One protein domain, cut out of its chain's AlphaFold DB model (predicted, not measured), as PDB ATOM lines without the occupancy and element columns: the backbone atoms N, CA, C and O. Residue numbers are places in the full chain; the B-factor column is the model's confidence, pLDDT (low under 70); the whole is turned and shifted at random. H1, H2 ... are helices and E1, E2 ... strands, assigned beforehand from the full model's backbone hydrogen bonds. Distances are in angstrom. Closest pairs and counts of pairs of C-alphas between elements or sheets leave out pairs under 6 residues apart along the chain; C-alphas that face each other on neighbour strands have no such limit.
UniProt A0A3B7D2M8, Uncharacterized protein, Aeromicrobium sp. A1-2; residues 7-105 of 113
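AT A GLANCE: This is residues 7 to 105 of the 113 residues of an uncharacterized protein of Aeromicrobium sp. A1-2 (UniProt A0A3B7D2M8). Look first for one five-stranded antiparallel sheet folded back on itself into a small, nearly closed barrel, E3 and E2 facing E4 and E5 with E1 as the hinge. Two arms stick out: the tip of the long hairpin E1-E2, residues 23 to 28, and residues 93 to 105, mostly of helix H1. The 99 printed residues hold E1, E2, E3, E4, E5 and H1 in that order; the sheet runs E3 E2 E1 E4 E5, and the class is mixed. The whole is only just loose, close to compact, radius of gyration of the C-alphas 15.4 A, and flat, spanning 47 by 41 by 20 A.

IN THESE COORDINATES: Find C-alpha 7 at (62.187, 113.515, 2.379); E1, residues 7 to 24, runs 36.8 A and bends by 96 degrees at residue 10. E2, residues 27 to 40, runs 37.4 A and bends by 63 degrees at residue 37. E3 is residues 46 to 51, E4 66 to 72, E5 78 to 80. H1, residues 89 to 104, runs 22.6 A to C-alpha 104 at (68.491, 95.845, 40.465).

HOW THE PARTS SIT: E1, E2 and E3 form a meander, each the antiparallel neighbour of the one before; with E4 beside E1 they make a Greek key. Look for N 22 and O 29 at 2.9 A in E1-E2, N 48 and O 36 at 2.9 A in E3-E2, N 9 and O 69 at 2.9 A in E1-E4, and N 70 and O 79 at 2.8 A in E4-E5. Between edge strands E3 and E5 the closest C-alphas, of Val 50 and Arg 79, are 5.7 A apart. H1 is not on the sheet; its O i to N i+4 pairs are each within hydrogen-bond range.

THE WHOLE: The C-alphas farthest apart, of Lys 74 and Asp 105, are 51.8 A apart. The printed part has no cut; the link E3 to E4 is long, 14 residues. Mean pLDDT of the printed part is 88.6, with residue 27 under 70.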
ATOM      1  N   GLU A   7      61.879 112.391   1.503       92.81
ATOM      2  CA  GLU A   7      62.187 113.515   2.379       92.81
ATOM      3  C   GLU A   7      61.967 113.106   3.830       92.81
ATOM      4  O   GLU A   7      60.992 112.418   4.145       92.81
ATOM      5  N   ALA A   8      62.882 113.509   4.708       93.56
ATOM      6  CA  ALA A   8      62.780 113.220   6.128       93.56
ATOM      7  C   ALA A   8      61.598 113.975   6.751       93.56
ATOM      8  O   ALA A   8      61.382 115.162   6.500       93.56
ATOM      9  N   ALA A   9      60.853 113.278   7.595       95.25
ATOM     10  CA  ALA A   9      59.770 113.827   8.388       95.25
ATOM     11  C   ALA A   9      59.767 113.177   9.772       95.25
ATOM     12  O   ALA A   9      60.438 112.177  10.026       95.25
ATOM     13  N   THR A  10      58.982 113.741  10.677       96.56
ATOM     14  CA  THR A  10      58.730 113.128  11.984       96.56
ATOM     15  C   THR A  10      57.242 112.926  12.157       96.56
ATOM     16  O   THR A  10      56.448 113.530  11.441       96.56
ATOM     17  N   GLY A  11      56.834 112.079  13.087       96.44
ATOM     18  CA  GLY A  11      55.424 111.967  13.414       96.44
ATOM     19  C   GLY A  11      55.181 111.246  14.717       96.44
ATOM     20  O   GLY A  11      56.109 110.715  15.326       96.44
ATOM     21  N   THR A  12      53.922 111.234  15.128       98.00
ATOM     22  CA  THR A  12      53.470 110.535  16.330       98.00
ATOM     23  C   THR A  12      52.475 109.464  15.927       98.00
ATOM     24  O   THR A  12      51.503 109.744  15.222       98.00
ATOM     25  N   VAL A  13      52.710 108.225  16.354       97.12
ATOM     26  CA  VAL A  13      51.750 107.140  16.130       97.12
ATOM     27  C   VAL A  13      50.493 107.440  16.934       97.12
ATOM     28  O   VAL A  13      50.547 107.588  18.148       97.12
ATOM     29  N   VAL A  14      49.355 107.537  16.261       97.44
ATOM     30  CA  VAL A  14      48.054 107.787  16.890       97.44
ATOM     31  C   VAL A  14      47.395 106.463  17.244       97.44
ATOM     32  O   VAL A  14      46.877 106.296  18.342       97.44
ATOM     33  N   GLU A  15      47.435 105.507  16.319       96.75
ATOM     34  CA  GLU A  15      46.762 104.222  16.469       96.75
ATOM     35  C   GLU A  15      47.446 103.147  15.620       96.75
ATOM     36  O   GLU A  15      48.182 103.447  14.677       96.75
ATOM     37  N   SER A  16      47.208 101.878  15.945       94.50
ATOM     38  CA  SER A  16      47.651 100.750  15.128       94.50
ATOM     39  C   SER A  16      46.590  99.661  15.110       94.50
ATOM     40  O   SER A  16      45.878  99.465  16.093       94.50
ATOM     41  N   ARG A  17      46.514  98.919  14.008       92.69
ATOM     42  CA  ARG A  17      45.628  97.762  13.877       92.69
ATOM     43  C   ARG A  17      46.328  96.606  13.186       92.69
ATOM     44  O   ARG A  17      47.225  96.803  12.365       92.69
ATOM     45  N   VAL A  18      45.879  95.396  13.492       90.75
ATOM     46  CA  VAL A  18      46.245  94.199  12.731       90.75
ATOM     47  C   VAL A  18      45.424  94.184  11.444       90.75
ATOM     48  O   VAL A  18      44.202  94.293  11.489       90.75
ATOM     49  N   THR A  19      46.092  94.071  10.299       88.31
ATOM     50  CA  THR A  19      45.447  94.021   8.973       88.31
ATOM     51  C   THR A  19      45.497  92.637   8.343       88.31
ATOM     52  O   THR A  19      44.775  92.367   7.386       88.31
ATOM     53  N   GLY A  20      46.310  91.738   8.888       83.19
ATOM     54  CA  GLY A  20      46.325  90.342   8.495       83.19
ATOM     55  C   GLY A  20      47.057  89.498   9.520       83.19
ATOM     56  O   GLY A  20      48.022  89.946  10.131       83.19
ATOM     57  N   ALA A  21      46.602  88.266   9.681       81.88
ATOM     58  CA  ALA A  21      47.322  87.229  10.393       81.88
ATOM     59  C   ALA A  21      47.371  86.009   9.480       81.88
ATOM     60  O   ALA A  21      46.367  85.645   8.870       81.88
ATOM     61  N   SER A  22      48.543  85.405   9.352       78.88
ATOM     62  CA  SER A  22      48.704  84.136   8.655       78.88
ATOM     63  C   SER A  22      49.418  83.168   9.578       78.88
ATOM     64  O   SER A  22      50.353  83.554  10.278       78.88
ATOM     65  N   VAL A  23      48.943  81.928   9.600       73.31
ATOM     66  CA  VAL A  23      49.567  80.822  10.321       73.31
ATOM     67  C   VAL A  23      50.086  79.864   9.261       73.31
ATOM     68  O   VAL A  23      49.317  79.397   8.425       73.31
ATOM     69  N   ALA A  24      51.391  79.625   9.267       74.56
ATOM     70  CA  ALA A  24      52.059  78.641   8.430       74.56
ATOM     71  C   ALA A  24      52.705  77.570   9.319       74.56
ATOM     72  O   ALA A  24      52.906  77.780  10.516       74.56
ATOM     73  N   GLU A  25      53.073  76.439   8.720       75.19
ATOM     74  CA  GLU A  25      53.678  75.281   9.402       75.19
ATOM     75  C   GLU A  25      54.955  75.636  10.196       75.19
ATOM     76  O   GLU A  25      55.297  74.970  11.169       75.19
ATOM     77  N   HIS A  26      55.624  76.734   9.825       72.06
ATOM     78  CA  HIS A  26      56.846  77.235  10.464       72.06
ATOM     79  C   HIS A  26      56.684  78.594  11.163       72.06
ATOM     80  O   HIS A  26      57.679  79.247  11.471       72.06
ATOM     81  N   GLY A  27      55.450  79.035  11.424       67.56
ATOM     82  CA  GLY A  27      55.196  80.201  12.270       67.56
ATOM     83  C   GLY A  27      54.012  81.059  11.844       67.56
ATOM     84  O   GLY A  27      53.452  80.925  10.756       67.56
ATOM     85  N   SER A  28      53.634  81.979  12.729       73.44
ATOM     86  CA  SER A  28      52.596  82.975  12.478       73.44
ATOM     87  C   SER A  28      53.205  84.330  12.125       73.44
ATOM     88  O   SER A  28      54.073  84.811  12.852       73.44
ATOM     89  N   SER A  29      52.708  84.986  11.073       77.06
ATOM     90  CA  SER A  29      53.020  86.393  10.794       77.06
ATOM     91  C   SER A  29      51.780  87.266  10.955       77.06
ATOM     92  O   SER A  29      50.693  86.927  10.481       77.06
ATOM     93  N   VAL A  30      51.949  88.397  11.640       83.94
ATOM     94  CA  VAL A  30      50.903  89.396  11.867       83.94
ATOM     95  C   VAL A  30      51.337  90.676  11.177       83.94
ATOM     96  O   VAL A  30      52.359  91.240  11.546       83.94
ATOM     97  N   ARG A  31      50.557  91.134  10.197       85.56
ATOM     98  CA  ARG A  31      50.783  92.414   9.523       85.56
ATOM     99  C   ARG A  31      50.037  93.521  10.237       85.56
ATOM    100  O   ARG A  31      48.859  93.358  10.580       85.56
ATOM    101  N   ARG A  32      50.702  94.660  10.417       91.38
ATOM    102  CA  ARG A  32      50.111  95.843  11.054       91.38
ATOM    103  C   ARG A  32      50.088  97.056  10.135       91.38
ATOM    104  O   ARG A  32      50.922  97.233   9.247       91.38
ATOM    105  N   GLU A  33      49.100  97.905  10.373       94.00
ATOM    106  CA  GLU A  33      48.995  99.238   9.791       94.00
ATOM    107  C   GLU A  33      48.843 100.261  10.914       94.00
ATOM    108  O   GLU A  33      48.215  99.987  11.940       94.00
ATOM    109  N   PHE A  34      49.436 101.430  10.710       96.44
ATOM    110  CA  PHE A  34      49.564 102.486  11.701       96.44
ATOM    111  C   PHE A  34      48.923 103.761  11.178       96.44
ATOM    112  O   PHE A  34      49.109 104.116  10.018       96.44
ATOM    113  N   VAL A  35      48.207 104.476  12.037       97.25
ATOM    114  CA  VAL A  35      47.823 105.864  11.787       97.25
ATOM    115  C   VAL A  35      48.871 106.738  12.448       97.25
ATOM    116  O   VAL A  35      49.104 106.619  13.650       97.25
ATOM    117  N   VAL A  36      49.504 107.608  11.672       97.69
ATOM    118  CA  VAL A  36      50.556 108.503  12.157       97.69
ATOM    119  C   VAL A  36      50.170 109.939  11.849       97.69
ATOM    120  O   VAL A  36      49.782 110.251  10.724       97.69
ATOM    121  N   GLU A  37      50.264 110.807  12.850       97.81
ATOM    122  CA  GLU A  37      50.225 112.252  12.655       97.81
ATOM    123  C   GLU A  37      51.609 112.703  12.192       97.81
ATOM    124  O   GLU A  37      52.567 112.735  12.963       97.81
ATOM    125  N   VAL A  38      51.722 112.948  10.893       96.88
ATOM    126  CA  VAL A  38      52.949 113.304  10.194       96.88
ATOM    127  C   VAL A  38      53.167 114.801  10.308       96.88
ATOM    128  O   VAL A  38      52.280 115.589   9.998       96.88
ATOM    129  N   VAL A  39      54.378 115.180  10.693       95.88
ATOM    130  CA  VAL A  39      54.884 116.548  10.719       95.88
ATOM    131  C   VAL A  39      55.984 116.645   9.654       95.88
ATOM    132  O   VAL A  39      57.131 116.253   9.917       95.88
ATOM    133  N   PRO A  40      55.644 117.083   8.425       91.81
ATOM    134  CA  PRO A  40      56.630 117.288   7.371       91.81
ATOM    135  C   PRO A  40      57.571 118.449   7.721       91.81
ATOM    136  O   PRO A  40      57.222 119.328   8.506       91.81
ATOM    137  N   ALA A  41      58.762 118.480   7.112       87.06
ATOM    138  CA  ALA A  41      59.717 119.579   7.303       87.06
ATOM    139  C   ALA A  41      59.174 120.934   6.810       87.06
ATOM    140  O   ALA A  41      59.525 121.982   7.346       87.06
ATOM    141  N   ALA A  42      58.296 120.903   5.805       84.94
ATOM    142  CA  ALA A  42      57.564 122.054   5.311       84.94
ATOM    143  C   ALA A  42      56.088 121.680   5.122       84.94
ATOM    144  O   ALA A  42      55.772 120.669   4.498       84.94
ATOM    145  N   GLY A  43      55.187 122.512   5.645       85.19
ATOM    146  CA  GLY A  43      53.741 122.327   5.524       85.19
ATOM    147  C   GLY A  43      53.043 122.018   6.846       85.19
ATOM    148  O   GLY A  43      53.651 122.007   7.916       85.19
ATOM    149  N   ALA A  44      51.731 121.810   6.763       92.19
ATOM    150  CA  ALA A  44      50.902 121.510   7.922       92.19
ATOM    151  C   ALA A  44      50.972 120.015   8.287       92.19
ATOM    152  O   ALA A  44      51.091 119.174   7.389       92.19
ATOM    153  N   PRO A  45      50.846 119.668   9.580       95.19
ATOM    154  CA  PRO A  45      50.686 118.284   9.991       95.19
ATOM    155  C   PRO A  45      49.442 117.632   9.378       95.19
ATOM    156  O   PRO A  45      48.414 118.284   9.189       95.19
ATOM    157  N   TYR A  46      49.518 116.334   9.097       96.12
ATOM    158  CA  TYR A  46      48.401 115.561   8.548       96.12
ATOM    159  C   TYR A  46      48.446 114.105   9.013       96.12
ATOM    160  O   TYR A  46      49.492 113.596   9.406       96.12
ATOM    161  N   ARG A  47      47.313 113.397   8.957       96.62
ATOM    162  CA  ARG A  47      47.260 111.968   9.302       96.62
ATOM    163  C   ARG A  47      47.485 111.097   8.073       96.62
ATOM    164  O   ARG A  47      46.851 111.307   7.042       96.62
ATOM    165  N   ALA A  48      48.341 110.090   8.209       96.38
ATOM    166  CA  ALA A  48      48.625 109.119   7.162       96.38
ATOM    167  C   ALA A  48      48.538 107.684   7.691       96.38
ATOM    168  O   ALA A  48      48.941 107.401   8.819       96.38
ATOM    169  N   ALA A  49      48.050 106.777   6.843       95.88
ATOM    170  CA  ALA A  49      48.187 105.345   7.063       95.88
ATOM    171  C   ALA A  49      49.587 104.898   6.619       95.88
ATOM    172  O   ALA A  49      49.992 105.125   5.475       95.88
ATOM    173  N   VAL A  50      50.323 104.266   7.525       95.62
ATOM    174  CA  VAL A  50      51.697 103.808   7.328       95.62
ATOM    175  C   VAL A  50      51.737 102.300   7.538       95.62
ATOM    176  O   VAL A  50      51.267 101.779   8.550       95.62
ATOM    177  N   LYS A  51      52.282 101.577   6.562       93.25
ATOM    178  CA  LYS A  51      52.473 100.124   6.661       93.25
ATOM    179  C   LYS A  51      53.666  99.808   7.555       93.25
ATOM    180  O   LYS A  51      54.573 100.629   7.678       93.25
ATOM    181  N   GLU A  52      53.680  98.611   8.134       89.94
ATOM    182  CA  GLU A  52      54.849  98.114   8.864       89.94
ATOM    183  C   GLU A  52      56.148  98.232   8.048       89.94
ATOM    184  O   GLU A  52      56.153  98.154   6.811       89.94
ATOM    185  N   GLY A  53      57.262  98.434   8.753       83.75
ATOM    186  CA  GLY A  53      58.584  98.420   8.144       83.75
ATOM    187  C   GLY A  53      58.898  97.033   7.586       83.75
ATOM    188  O   GLY A  53      58.760  96.034   8.277       83.75
ATOM    189  N   ASN A  54      59.355  96.954   6.334       82.62
ATOM    190  CA  ASN A  54      59.685  95.675   5.693       82.62
ATOM    191  C   ASN A  54      61.116  95.183   5.995       82.62
ATOM    192  O   ASN A  54      61.780  94.629   5.117       82.62
ATOM    193  N   TYR A  55      61.622  95.446   7.197       84.44
ATOM    194  CA  TYR A  55      62.996  95.148   7.598       84.44
ATOM    195  C   TYR A  55      63.028  94.321   8.885       84.44
ATOM    196  O   TYR A  55      62.145  94.436   9.727       84.44
ATOM    197  N   SER A  56      64.038  93.457   9.014       80.81
ATOM    198  CA  SER A  56      64.084  92.386  10.021       80.81
ATOM    199  C   SER A  56      64.150  92.870  11.468       80.81
ATOM    200  O   SER A  56      63.673  92.174  12.353       80.81
ATOM    201  N   ASP A  57      64.729  94.044  11.706       84.94
ATOM    202  CA  ASP A  57      64.888  94.628  13.044       84.94
ATOM    203  C   ASP A  57      63.717  95.549  13.432       84.94
ATOM    204  O   ASP A  57      63.827  96.306  14.389       84.94
ATOM    205  N   PHE A  58      62.609  95.533  12.676       87.81
ATOM    206  CA  PHE A  58      61.483  96.435  12.909       87.81
ATOM    207  C   PHE A  58      60.751  96.109  14.213       87.81
ATOM    208  O   PHE A  58      60.053  95.099  14.335       87.81
ATOM    209  N   TRP A  59      60.853  97.021  15.171       88.94
ATOM    210  CA  TRP A  59      60.076  97.018  16.396       88.94
ATOM    211  C   TRP A  59      58.818  97.864  16.232       88.94
ATOM    212  O   TRP A  59      58.881  99.052  15.916       88.94
ATOM    213  N   HIS A  60      57.657  97.247  16.452       91.12
ATOM    214  CA  HIS A  60      56.374  97.912  16.261       91.12
ATOM    215  C   HIS A  60      56.221  99.091  17.235       91.12
ATOM    216  O   HIS A  60      56.230  98.876  18.453       91.12
ATOM    217  N   PRO A  61      56.019 100.319  16.728       93.12
ATOM    218  CA  PRO A  61      55.843 101.467  17.596       93.12
ATOM    219  C   PRO A  61      54.474 101.434  18.276       93.12
ATOM    220  O   PRO A  61      53.498 100.895  17.743       93.12
ATOM    221  N   ARG A  62      54.392 102.041  19.459       92.38
ATOM    222  CA  ARG A  62      53.145 102.132  20.237       92.38
ATOM    223  C   ARG A  62      52.414 103.450  19.951       92.38
ATOM    224  O   ARG A  62      53.073 104.437  19.630       92.38
ATOM    225  N   PRO A  63      51.080 103.514  20.115       94.62
ATOM    226  CA  PRO A  63      50.370 104.790  20.173       94.62
ATOM    227  C   PRO A  63      51.033 105.764  21.160       94.62
ATOM    228  O   PRO A  63      51.447 105.365  22.248       94.62
ATOM    229  N   GLY A  64      51.172 107.026  20.761       95.31
ATOM    230  CA  GLY A  64      51.899 108.076  21.478       95.31
ATOM    231  C   GLY A  64      53.407 108.128  21.199       95.31
ATOM    232  O   GLY A  64      54.048 109.119  21.543       95.31
ATOM    233  N   GLN A  65      53.997 107.114  20.556       94.50
ATOM    234  CA  GLN A  65      55.427 107.106  20.246       94.50
ATOM    235  C   GLN A  65      55.750 108.050  19.082       94.50
ATOM    236  O   GLN A  65      55.132 107.980  18.015       94.50
ATOM    237  N   ARG A  66      56.764 108.901  19.276       95.75
ATOM    238  CA  ARG A  66      57.361 109.708  18.210       95.75
ATOM    239  C   ARG A  66      58.312 108.849  17.377       95.75
ATOM    240  O   ARG A  66      59.115 108.106  17.937       95.75
ATOM    241  N   VAL A  67      58.211 108.967  16.060       96.25
ATOM    242  CA  VAL A  67      58.952 108.170  15.075       96.25
ATOM    243  C   VAL A  67      59.513 109.054  13.963       96.25
ATOM    244  O   VAL A  67      58.968 110.123  13.656       96.25
ATOM    245  N   LEU A  68      60.593 108.596  13.343       96.19
ATOM    246  CA  LEU A  68      61.144 109.138  12.112       96.19
ATOM    247  C   LEU A  68      60.431 108.509  10.912       96.19
ATOM    248  O   LEU A  68      60.165 107.305  10.848       96.19
ATOM    249  N   LEU A  69      60.111 109.355   9.942       95.88
ATOM    250  CA  LEU A  69      59.346 109.006   8.757       95.88
ATOM    251  C   LEU A  69      60.055 109.512   7.509       95.88
ATOM    252  O   LEU A  69      60.877 110.424   7.544       95.88
ATOM    253  N   GLN A  70      59.655 108.947   6.380       95.06
ATOM    254  CA  GLN A  70      60.045 109.417   5.066       95.06
ATOM    255  C   GLN A  70      58.810 109.627   4.196       95.06
ATOM    256  O   GLN A  70      57.944 108.748   4.126       95.06
ATOM    257  N   ILE A  71      58.757 110.766   3.508       94.19
ATOM    258  CA  ILE A  71      57.677 111.148   2.597       94.19
ATOM    259  C   ILE A  71      58.211 111.116   1.164       94.19
ATOM    260  O   ILE A  71      59.217 111.742   0.849       94.19
ATOM    261  N   GLU A  72      57.561 110.373   0.269       92.56
ATOM    262  CA  GLU A  72      57.894 110.396  -1.156       92.56
ATOM    263  C   GLU A  72      57.365 111.690  -1.786       92.56
ATOM    264  O   GLU A  72      56.156 111.833  -1.972       92.56
ATOM    265  N   ALA A  73      58.265 112.585  -2.201       86.31
ATOM    266  CA  ALA A  73      57.930 113.936  -2.668       86.31
ATOM    267  C   ALA A  73      56.887 113.973  -3.807       86.31
ATOM    268  O   ALA A  73      56.106 114.910  -3.923       86.31
ATOM    269  N   LYS A  74      56.853 112.939  -4.661       86.06
ATOM    270  CA  LYS A  74      55.938 112.873  -5.815       86.06
ATOM    271  C   LYS A  74      54.558 112.307  -5.501       86.06
ATOM    272  O   LYS A  74      53.600 112.652  -6.182       86.06
ATOM    273  N   SER A  75      54.464 111.365  -4.565       87.94
ATOM    274  CA  SER A  75      53.228 110.604  -4.326       87.94
ATOM    275  C   SER A  75      52.595 110.894  -2.967       87.94
ATOM    276  O   SER A  75      51.481 110.445  -2.715       87.94
ATOM    277  N   GLY A  76      53.324 111.569  -2.073       86.81
ATOM    278  CA  GLY A  76      52.931 111.761  -0.681       86.81
ATOM    279  C   GLY A  76      52.939 110.473   0.144       86.81
ATOM    280  O   GLY A  76      52.468 110.478   1.280       86.81
ATOM    281  N   LYS A  77      53.448 109.351  -0.392       92.25
ATOM    282  CA  LYS A  77      53.529 108.093   0.359       92.25
ATOM    283  C   LYS A  77      54.436 108.265   1.564       92.25
ATOM    284  O   LYS A  77      55.557 108.740   1.430       92.25
ATOM    285  N   VAL A  78      53.959 107.796   2.709       94.94
ATOM    286  CA  VAL A  78      54.678 107.848   3.980       94.94
ATOM    287  C   VAL A  78      55.139 106.446   4.356       94.94
ATOM    288  O   VAL A  78      54.405 105.469   4.183       94.94
ATOM    289  N   ARG A  79      56.365 106.336   4.861       94.94
ATOM    290  CA  ARG A  79      56.913 105.105   5.439       94.94
ATOM    291  C   ARG A  79      57.748 105.420   6.672       94.94
ATOM    292  O   ARG A  79      58.245 106.536   6.797       94.94
ATOM    293  N   PHE A  80      57.944 104.428   7.532       95.94
ATOM    294  CA  PHE A  80      58.919 104.525   8.615       95.94
ATOM    295  C   PHE A  80      60.337 104.674   8.067       95.94
ATOM    296  O   PHE A  80      60.705 104.008   7.089       95.94
ATOM    297  N   ASP A  81      61.130 105.531   8.706       93.19
ATOM    298  CA  ASP A  81      62.563 105.570   8.459       93.19
ATOM    299  C   ASP A  81      63.207 104.292   9.020       93.19
ATOM    300  O   ASP A  81      62.835 103.799  10.081       93.19
ATOM    301  N   ARG A  82      64.155 103.716   8.280       90.44
ATOM    302  CA  ARG A  82      64.881 102.504   8.698       90.44
ATOM    303  C   ARG A  82      65.982 102.799   9.710       90.44
ATOM    304  O   ARG A  82      66.481 101.877  10.338       90.44
ATOM    305  N   SER A  83      66.395 104.058   9.799       90.19
ATOM    306  CA  SER A  83      67.417 104.533  10.727       90.19
ATOM    307  C   SER A  83      66.842 104.970  12.075       90.19
ATOM    308  O   SER A  83      67.603 105.406  12.932       90.19
ATOM    309  N   ASP A  84      65.523 104.853  12.280       89.88
ATOM    310  CA  ASP A  84      64.891 105.212  13.545       89.88
ATOM    311  C   ASP A  84      65.314 104.242  14.666       89.88
ATOM    312  O   ASP A  84      64.912 103.073  14.650       89.88
ATOM    313  N   PRO A  85      66.070 104.704  15.679       88.06
ATOM    314  CA  PRO A  85      66.470 103.849  16.792       88.06
ATOM    315  C   PRO A  85      65.270 103.404  17.644       88.06
ATOM    316  O   PRO A  85      65.332 102.374  18.307       88.06
ATOM    317  N   GLY A  86      64.156 104.144  17.632       88.00
ATOM    318  CA  GLY A  86      62.915 103.769  18.311       88.00
ATOM    319  C   GLY A  86      62.159 102.615  17.645       88.00
ATOM    320  O   GLY A  86      61.230 102.077  18.252       88.00
ATOM    321  N   LEU A  87      62.552 102.236  16.426       90.69
ATOM    322  CA  LEU A  87      61.978 101.138  15.646       90.69
ATOM    323  C   LEU A  87      62.956  99.968  15.491       90.69
ATOM    324  O   LEU A  87      62.685  99.068  14.702       90.69
ATOM    325  N   SER A  88      64.074  99.969  16.222       88.62
ATOM    326  CA  SER A  88      65.034  98.863  16.259       88.62
ATOM    327  C   SER A  88      64.750  97.952  17.452       88.62
ATOM    328  O   SER A  88      64.702  98.408  18.599       88.62
ATOM    329  N   PHE A  89      64.585  96.652  17.197       84.75
ATOM    330  CA  PHE A  89      64.442  95.655  18.257       84.75
ATOM    331  C   PHE A  89      65.697  95.601  19.133       84.75
ATOM    332  O   PHE A  89      65.581  95.583  20.357       84.75
ATOM    333  N   LYS A  90      66.889  95.678  18.530       84.56
ATOM    334  CA  LYS A  90      68.163  95.722  19.269       84.56
ATOM    335  C   LYS A  90      68.256  96.901  20.236       84.56
ATOM    336  O   LYS A  90      68.660  96.734  21.384       84.56
ATOM    337  N   GLU A  91      67.875  98.097  19.795       83.44
ATOM    338  CA  GLU A  91      67.868  99.278  20.668       83.44
ATOM    339  C   GLU A  91      66.839  99.142  21.795       83.44
ATOM    340  O   GLU A  91      67.110  99.521  22.938       83.44
ATOM    341  N   HIS A  92      65.672  98.564  21.501       82.06
ATOM    342  CA  HIS A  92      64.663  98.274  22.513       82.06
ATOM    343  C   HIS A  92      65.168  97.269  23.561       82.06
ATOM    344  O   HIS A  92      64.978  97.486  24.759       82.06
ATOM    345  N   GLU A  93      65.837  96.197  23.133       85.38
ATOM    346  CA  GLU A  93      66.461  95.207  24.016       85.38
ATOM    347  C   GLU A  93      67.526  95.859  24.907       85.38
ATOM    348  O   GLU A  93      67.456  95.727  26.128       85.38
ATOM    349  N   ARG A  94      68.431  96.667  24.331       83.44
ATOM    350  CA  ARG A  94      69.463  97.389  25.096       83.44
ATOM    351  C   ARG A  94      68.856  98.295  26.167       83.44
ATOM    352  O   ARG A  94      69.302  98.274  27.310       83.44
ATOM    353  N   ARG A  95      67.845  99.096  25.808       82.38
ATOM    354  CA  ARG A  95      67.163 100.000  26.753       82.38
ATOM    355  C   ARG A  95      66.454  99.228  27.861       82.38
ATOM    356  O   ARG A  95      66.487  99.661  29.007       82.38
ATOM    357  N   THR A  96      65.836  98.097  27.525       81.56
ATOM    358  CA  THR A  96      65.130  97.255  28.500       81.56
ATOM    359  C   THR A  96      66.109  96.601  29.470       81.56
ATOM    360  O   THR A  96      65.876  96.660  30.672       81.56
ATOM    361  N   SER A  97      67.219  96.048  28.969       81.31
ATOM    362  CA  SER A  97      68.277  95.475  29.813       81.31
ATOM    363  C   SER A  97      68.861  96.527  30.749       81.31
ATOM    364  O   SER A  97      68.841  96.335  31.954       81.31
ATOM    365  N   ALA A  98      69.268  97.686  30.222       79.00
ATOM    366  CA  ALA A  98      69.838  98.753  31.042       79.00
ATOM    367  C   ALA A  98      68.867  99.258  32.124       79.00
ATOM    368  O   ALA A  98      69.282  99.540  33.244       79.00
ATOM    369  N   ALA A  99      67.570  99.359  31.809       81.06
ATOM    370  CA  ALA A  99      66.556  99.745  32.787       81.06
ATOM    371  C   ALA A  99      66.338  98.669  33.864       81.06
ATOM    372  O   ALA A  99      66.104  99.007  35.021       81.06
ATOM    373  N   PHE A 100      66.406  97.390  33.491       81.31
ATOM    374  CA  PHE A 100      66.317  96.279  34.436       81.31
ATOM    375  C   PHE A 100      67.534  96.241  35.368       81.31
ATOM    376  O   PHE A 100      67.361  96.159  36.581       81.31
ATOM    377  N   ASP A 101      68.740  96.386  34.818       83.31
ATOM    378  CA  ASP A 101      69.985  96.407  35.590       83.31
ATOM    379  C   ASP A 101      70.000  97.584  36.584       83.31
ATOM    380  O   ASP A 101      70.290  97.392  37.762       83.31
ATOM    381  N   ALA A 102      69.572  98.780  36.160       78.50
ATOM    382  CA  ALA A 102      69.427  99.941  37.049       78.50
ATOM    383  C   ALA A 102      68.338  99.763  38.126       78.50
ATOM    384  O   ALA A 102      68.402 100.375  39.189       78.50
ATOM    385  N   ALA A 103      67.317  98.939  37.874       77.75
ATOM    386  CA  ALA A 103      66.312  98.611  38.884       77.75
ATOM    387  C   ALA A 103      66.828  97.593  39.918       77.75
ATOM    388  O   ALA A 103      66.320  97.562  41.039       77.75
ATOM    389  N   LEU A 104      67.812  96.765  39.549       81.00
ATOM    390  CA  LEU A 104      68.491  95.845  40.465       81.00
ATOM    391  C   LEU A 104      69.547  96.548  41.325       81.00
ATOM    392  O   LEU A 104      69.761  96.127  42.461       81.00
ATOM    393  N   ASP A 105      70.175  97.604  40.805       74.44
ATOM    394  CA  ASP A 105      71.208  98.371  41.500       74.44
ATOM    395  C   ASP A 105      70.930  99.889  41.418       74.44
ATOM    396  O   ASP A 105      71.230 100.520  40.396       74.44
TER     397      ASP A 105